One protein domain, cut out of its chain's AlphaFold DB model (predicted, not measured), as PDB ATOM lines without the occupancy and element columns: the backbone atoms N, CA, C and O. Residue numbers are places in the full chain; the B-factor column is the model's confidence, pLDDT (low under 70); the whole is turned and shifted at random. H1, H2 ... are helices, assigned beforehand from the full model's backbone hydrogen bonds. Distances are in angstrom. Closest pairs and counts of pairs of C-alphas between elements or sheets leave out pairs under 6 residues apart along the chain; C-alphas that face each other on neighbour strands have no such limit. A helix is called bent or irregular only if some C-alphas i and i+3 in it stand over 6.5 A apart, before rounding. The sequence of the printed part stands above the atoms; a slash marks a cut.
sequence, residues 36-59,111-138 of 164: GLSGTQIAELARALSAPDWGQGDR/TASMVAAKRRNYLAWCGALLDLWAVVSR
ATOM      1  N   GLY A  36     161.886 144.278 118.385       54.81
ATOM      2  CA  GLY A  36     161.866 144.207 119.848       54.81
ATOM      3  C   GLY A  36     160.917 143.134 120.388       54.81
ATOM      4  O   GLY A  36     159.954 142.752 119.721       54.81
ATOM      5  N   LEU A  37     161.173 142.672 121.617       57.62
ATOM      6  CA  LEU A  37     160.177 141.929 122.396       57.62
ATOM      7  C   LEU A  37     158.885 142.742 122.455       57.62
ATOM      8  O   LEU A  37     158.929 143.952 122.697       57.62
ATOM      9  N   SER A  38     157.737 142.089 122.293       61.84
ATOM     10  CA  SER A  38     156.466 142.771 122.520       61.84
ATOM     11  C   SER A  38     156.401 143.265 123.972       61.84
ATOM     12  O   SER A  38     156.896 142.604 124.890       61.84
ATOM     13  N   GLY A  39     155.751 144.407 124.223       60.28
ATOM     14  CA  GLY A  39     155.559 144.911 125.592       60.28
ATOM     15  C   GLY A  39     154.918 143.874 126.535       60.28
ATOM     16  O   GLY A  39     155.202 143.854 127.732       60.28
ATOM     17  N   THR A  40     154.130 142.942 125.984       67.31
ATOM     18  CA  THR A  40     153.568 141.789 126.703       67.31
ATOM     19  C   THR A  40     154.625 140.774 127.139       67.31
ATOM     20  O   THR A  40     154.609 140.362 128.294       67.31
ATOM     21  N   GLN A  41     155.590 140.431 126.280       65.88
ATOM     22  CA  GLN A  41     156.689 139.521 126.625       65.88
ATOM     23  C   GLN A  41     157.562 140.098 127.740       65.88
ATOM     24  O   GLN A  41     157.970 139.379 128.651       65.88
ATOM     25  N   ILE A  42     157.809 141.410 127.717       67.25
ATOM     26  CA  ILE A  42     158.550 142.094 128.783       67.25
ATOM     27  C   ILE A  42     157.773 142.019 130.104       67.25
ATOM     28  O   ILE A  42     158.353 141.693 131.141       67.25
ATOM     29  N   ALA A  43     156.459 142.265 130.073       64.12
ATOM     30  CA  ALA A  43     155.602 142.180 131.255       64.12
ATOM     31  C   ALA A  43     155.514 140.751 131.822       64.12
ATOM     32  O   ALA A  43     155.499 140.568 133.041       64.12
ATOM     33  N   GLU A  44     155.482 139.734 130.963       72.25
ATOM     34  CA  GLU A  44     155.478 138.323 131.358       72.25
ATOM     35  C   GLU A  44     156.808 137.896 131.976       72.25
ATOM     36  O   GLU A  44     156.807 137.302 133.053       72.25
ATOM     37  N   LEU A  45     157.935 138.258 131.360       68.81
ATOM     38  CA  LEU A  45     159.273 137.988 131.897       68.81
ATOM     39  C   LEU A  45     159.489 138.687 133.245       68.81
ATOM     40  O   LEU A  45     159.991 138.075 134.191       68.81
ATOM     41  N   ALA A  46     159.024 139.934 133.370       66.00
ATOM     42  CA  ALA A  46     159.040 140.663 134.634       66.00
ATOM     43  C   ALA A  46     158.168 139.978 135.697       66.00
ATOM     44  O   ALA A  46     158.602 139.815 136.835       66.00
ATOM     45  N   ARG A  47     156.959 139.518 135.340       65.06
ATOM     46  CA  ARG A  47     156.070 138.783 136.258       65.06
ATOM     47  C   ARG A  47     156.674 137.445 136.689       65.06
ATOM     48  O   ARG A  47     156.525 137.064 137.847       65.06
ATOM     49  N   ALA A  48     157.338 136.750 135.772       70.00
ATOM     50  CA  ALA A  48     157.942 135.441 135.994       70.00
ATOM     51  C   ALA A  48     159.285 135.493 136.743       70.00
ATOM     52  O   ALA A  48     159.840 134.435 137.025       70.00
ATOM     53  N   LEU A  49     159.810 136.686 137.064       63.62
ATOM     54  CA  LEU A  49     161.161 136.852 137.621       63.62
ATOM     55  C   LEU A  49     162.218 136.150 136.755       63.62
ATOM     56  O   LEU A  49     163.123 135.507 137.288       63.62
ATOM     57  N   SER A  50     162.064 136.215 135.431       71.81
ATOM     58  CA  SER A  50     162.897 135.455 134.502       71.81
ATOM     59  C   SER A  50     163.527 136.350 133.442       71.81
ATOM     60  O   SER A  50     162.969 137.374 133.046       71.81
ATOM     61  N   ALA A  51     164.709 135.949 132.978       73.00
ATOM     62  CA  ALA A  51     165.406 136.585 131.872       73.00
ATOM     63  C   ALA A  51     165.160 135.794 130.577       73.00
ATOM     64  O   ALA A  51     165.045 134.565 130.627       73.00
ATOM     65  N   PRO A  52     165.101 136.465 129.415       75.75
ATOM     66  CA  PRO A  52     165.000 135.762 128.148       75.75
ATOM     67  C   PRO A  52     166.239 134.887 127.935       75.75
ATOM     68  O   PRO A  52     167.360 135.266 128.288       75.75
ATOM     69  N   ASP A  53     166.028 133.710 127.349       78.56
ATOM     70  CA  ASP A  53     167.119 132.800 127.021       78.56
ATOM     71  C   ASP A  53     168.077 133.468 126.023       78.56
ATOM     72  O   ASP A  53     167.712 133.801 124.894       78.56
ATOM     73  N   TRP A  54     169.323 133.665 126.453       72.38
ATOM     74  CA  TRP A  54     170.404 134.235 125.650       72.38
ATOM     75  C   TRP A  54     171.237 133.159 124.928       72.38
ATOM     76  O   TRP A  54     172.282 133.469 124.344       72.38
ATOM     77  N   GLY A  55     170.770 131.905 124.940       74.31
ATOM     78  CA  GLY A  55     171.399 130.747 124.310       74.31
ATOM     79  C   GLY A  55     172.397 130.042 125.226       74.31
ATOM     80  O   GLY A  55     173.460 129.610 124.769       74.31
ATOM     81  N   GLN A  56     172.113 129.972 126.530       74.19
ATOM     82  CA  GLN A  56     173.014 129.311 127.474       74.19
ATOM     83  C   GLN A  56     172.997 127.795 127.250       74.19
ATOM     84  O   GLN A  56     172.017 127.124 127.544       74.19
ATOM     85  N   GLY A  57     174.112 127.247 126.765       71.38
ATOM     86  CA  GLY A  57     174.240 125.805 126.539       71.38
ATOM     87  C   GLY A  57     173.625 125.307 125.231       71.38
ATOM     88  O   GLY A  57     173.628 124.098 125.008       71.38
ATOM     89  N   ASP A  58     173.172 126.207 124.351       77.88
ATOM     90  CA  ASP A  58     172.769 125.837 122.995       77.88
ATOM     91  C   ASP A  58     173.953 125.180 122.277       77.88
ATOM     92  O   ASP A  58     175.006 125.790 122.062       77.88
ATOM     93  N   ARG A  59     173.770 123.914 121.906       75.81
ATOM     94  CA  ARG A  59     174.687 123.169 121.046       75.81
ATOM     95  C   ARG A  59     174.023 122.957 119.701       75.81
ATOM     96  O   ARG A  59     172.807 122.800 119.629       75.81
ATOM     97  N   THR A 111     172.223 126.716 115.808       84.44
ATOM     98  CA  THR A 111     173.139 127.351 114.846       84.44
ATOM     99  C   THR A 111     173.629 128.708 115.358       84.44
ATOM    100  O   THR A 111     172.945 129.390 116.128       84.44
ATOM    101  N   ALA A 112     174.802 129.149 114.892       83.31
ATOM    102  CA  ALA A 112     175.368 130.443 115.283       83.31
ATOM    103  C   ALA A 112     174.397 131.612 115.027       83.31
ATOM    104  O   ALA A 112     174.300 132.524 115.846       83.31
ATOM    105  N   SER A 113     173.628 131.551 113.935       83.31
ATOM    106  CA  SER A 113     172.604 132.543 113.597       83.31
ATOM    107  C   SER A 113     171.448 132.566 114.602       83.31
ATOM    108  O   SER A 113     171.011 133.649 114.995       83.31
ATOM    109  N   MET A 114     170.988 131.397 115.067       84.25
ATOM    110  CA  MET A 114     169.945 131.287 116.097       84.25
ATOM    111  C   MET A 114     170.436 131.816 117.445       84.25
ATOM    112  O   MET A 114     169.751 132.618 118.079       84.25
ATOM    113  N   VAL A 115     171.653 131.445 117.855       84.81
ATOM    114  CA  VAL A 115     172.271 131.954 119.091       84.81
ATOM    115  C   VAL A 115     172.465 133.471 119.011       84.81
ATOM    116  O   VAL A 115     172.181 134.191 119.966       84.81
ATOM    117  N   ALA A 116     172.898 133.996 117.862       84.25
ATOM    118  CA  ALA A 116     173.016 135.436 117.654       84.25
ATOM    119  C   ALA A 116     171.655 136.146 117.739       84.25
ATOM    120  O   ALA A 116     171.576 137.229 118.317       84.25
ATOM    121  N   ALA A 117     170.583 135.541 117.218       84.00
ATOM    122  CA  ALA A 117     169.228 136.074 117.351       84.00
ATOM    123  C   ALA A 117     168.770 136.118 118.817       84.00
ATOM    124  O   ALA A 117     168.311 137.168 119.269       84.00
ATOM    125  N   LYS A 118     168.989 135.043 119.587       83.44
ATOM    126  CA  LYS A 118     168.715 135.005 121.035       83.44
ATOM    127  C   LYS A 118     169.466 136.102 121.795       83.44
ATOM    128  O   LYS A 118     168.881 136.813 122.606       83.44
ATOM    129  N   ARG A 119     170.747 136.316 121.479       84.38
ATOM    130  CA  ARG A 119     171.557 137.389 122.090       84.38
ATOM    131  C   ARG A 119     171.062 138.789 121.740       84.38
ATOM    132  O   ARG A 119     171.036 139.648 122.614       84.38
ATOM    133  N   ARG A 120     170.655 139.028 120.488       83.75
ATOM    134  CA  ARG A 120     170.032 140.306 120.098       83.75
ATOM    135  C   ARG A 120     168.746 140.549 120.879       83.75
ATOM    136  O   ARG A 120     168.540 141.658 121.355       83.75
ATOM    137  N   ASN A 121     167.939 139.507 121.064       82.19
ATOM    138  CA  ASN A 121     166.711 139.586 121.842       82.19
ATOM    139  C   ASN A 121     166.983 139.932 123.318       82.19
ATOM    140  O   ASN A 121     166.354 140.818 123.890       82.19
ATOM    141  N   TYR A 122     167.998 139.299 123.913       82.69
ATOM    142  CA  TYR A 122     168.454 139.619 125.266       82.69
ATOM    143  C   TYR A 122     168.923 141.075 125.400       82.69
ATOM    144  O   TYR A 122     168.553 141.764 126.345       82.69
ATOM    145  N   LEU A 123     169.697 141.577 124.433       83.38
ATOM    146  CA  LEU A 123     170.145 142.973 124.435       83.38
ATOM    147  C   LEU A 123     168.984 143.958 124.259       83.38
ATOM    148  O   LEU A 123     168.972 144.989 124.926       83.38
ATOM    149  N   ALA A 124     168.000 143.635 123.416       82.19
ATOM    150  CA  ALA A 124     166.791 144.440 123.262       82.19
ATOM    151  C   ALA A 124     165.999 144.520 124.578       82.19
ATOM    152  O   ALA A 124     165.557 145.598 124.971       82.19
ATOM    153  N   TRP A 125     165.892 143.405 125.306       79.56
ATOM    154  CA  TRP A 125     165.302 143.372 126.645       79.56
ATOM    155  C   TRP A 125     166.072 144.240 127.652       79.56
ATOM    156  O   TRP A 125     165.461 145.018 128.384       79.56
ATOM    157  N   CYS A 126     167.407 144.162 127.667       80.25
ATOM    158  CA  CYS A 126     168.234 145.025 128.515       80.25
ATOM    159  C   CYS A 126     168.049 146.514 128.180       80.25
ATOM    160  O   CYS A 126     167.961 147.330 129.095       80.25
ATOM    161  N   GLY A 127     167.960 146.863 126.892       78.38
ATOM    162  CA  GLY A 127     167.672 148.226 126.439       78.38
ATOM    163  C   GLY A 127     166.318 148.725 126.943       78.38
ATOM    164  O   GLY A 127     166.250 149.774 127.571       78.38
ATOM    165  N   ALA A 128     165.265 147.918 126.794       78.56
ATOM    166  CA  ALA A 128     163.935 148.269 127.289       78.56
ATOM    167  C   ALA A 128     163.895 148.471 128.818       78.56
ATOM    168  O   ALA A 128     163.188 149.347 129.316       78.56
ATOM    169  N   LEU A 129     164.669 147.689 129.579       75.31
ATOM    170  CA  LEU A 129     164.801 147.883 131.026       75.31
ATOM    171  C   LEU A 129     165.539 149.175 131.386       75.31
ATOM    172  O   LEU A 129     165.150 149.835 132.348       75.31
ATOM    173  N   LEU A 130     166.582 149.538 130.636       76.81
ATOM    174  CA  LEU A 130     167.281 150.813 130.816       76.81
ATOM    175  C   LEU A 130     166.371 152.000 130.507       76.81
ATOM    176  O   LEU A 130     166.354 152.960 131.273       76.81
ATOM    177  N   ASP A 131     165.589 151.918 129.432       74.00
ATOM    178  CA  ASP A 131     164.627 152.959 129.065       74.00
ATOM    179  C   ASP A 131     163.574 153.139 130.162       74.00
ATOM    180  O   ASP A 131     163.291 154.264 130.586       74.00
ATOM    181  N   LEU A 132     163.045 152.033 130.698       72.06
ATOM    182  CA  LEU A 132     162.140 152.070 131.843       72.06
ATOM    183  C   LEU A 132     162.825 152.695 133.064       72.06
ATOM    184  O   LEU A 132     162.253 153.575 133.702       72.06
ATOM    185  N   TRP A 133     164.058 152.288 133.372       71.75
ATOM    186  CA  TRP A 133     164.825 152.837 134.488       71.75
ATOM    187  C   TRP A 133     165.053 154.347 134.346       71.75
ATOM    188  O   TRP A 133     164.889 155.080 135.318       71.75
ATOM    189  N   ALA A 134     165.350 154.837 133.141       72.56
ATOM    190  CA  ALA A 134     165.545 156.258 132.857       72.56
ATOM    191  C   ALA A 134     164.253 157.083 132.991       72.56
ATOM    192  O   ALA A 134     164.285 158.252 133.380       72.56
ATOM    193  N   VAL A 135     163.098 156.497 132.668       71.38
ATOM    194  CA  VAL A 135     161.788 157.132 132.887       71.38
ATOM    195  C   VAL A 135     161.474 157.201 134.380       71.38
ATOM    196  O   VAL A 135     161.061 158.244 134.883       71.38
ATOM    197  N   VAL A 136     161.724 156.102 135.081       68.62
ATOM    198  CA  VAL A 136     161.321 155.875 136.466       68.62
ATOM    199  C   VAL A 136     162.256 156.560 137.479       68.62
ATOM    200  O   VAL A 136     161.806 156.951 138.550       68.62
ATOM    201  N   SER A 137     163.524 156.790 137.127       66.19
ATOM    202  CA  SER A 137     164.506 157.497 137.973       66.19
ATOM    203  C   SER A 137     164.314 159.019 138.009       66.19
ATOM    204  O   SER A 137     165.136 159.732 138.585       66.19
ATOM    205  N   ARG A 138     163.265 159.557 137.372       69.31
ATOM    206  CA  ARG A 138     163.006 161.001 137.390       69.31
ATOM    207  C   ARG A 138     162.479 161.440 138.764       69.31
ATOM    208  O   ARG A 138     161.633 160.727 139.306       69.31
TER     209      ARG A 138
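What this domain is: This is residues 36 to 59 and 111 to 138 of the 164 residues of an uncharacterized protein of Paracoccus haeundaensis (UniProt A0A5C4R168). One long helix, H2, makes the length of the printed part, with a short helix, H1, set crosswise to it near its middle and a stretch without a named element, residues 48 to 59, running from H1 toward the end of H2 where H2 begins. The last part of H2 sticks out: residues 130 to 138, of which 130 to 136 belong to H2, stand free. The printed part has 52 residues with two named helices, H1 then H2 along the chain, and no named strand; the class is all helix. It is loose, with a radius of gyration of the C-alphas of 12.4 A, and spans 42 by 19 by 17 A.

How they stand to each other: H1, residues 39 to 47, and H2, residues 112 to 136, are close but not clearly touching, with 1 pair of C-alphas within 8 A. Their closest C-alphas, those of Ile 42 and Trp 125, are 7.2 A apart. Their lines are about perpendicular, at 82 degrees, and their centres are 12.6 A apart. In H1 and H2 every O i to N i+4 pair is within hydrogen-bond range.

Where its parts are: H1 runs from Gly 39, C-alpha at (155.559, 144.911, 125.592), to Arg 47, with 12.3 A from first to last C-alpha. H2 runs from Ala 112, C-alpha at (175.368, 130.443, 115.283), to Val 136, C-alpha at (161.321, 155.875, 136.466), and measures 36.0 A from first to last C-alpha. Neither helix is bent.

The domain as a whole: The two C-alphas farthest apart, those of Arg 59 and Arg 138, are 42.8 A apart. The link from H1 to H2 runs across the cut: residues 60 to 110 are not printed, and C-alphas 59 and 111 are 7.6 A apart. The mean pLDDT of the printed part is 74.1; residues 36 to 43, 45 to 47, 49 and 136 to 138 are under 70.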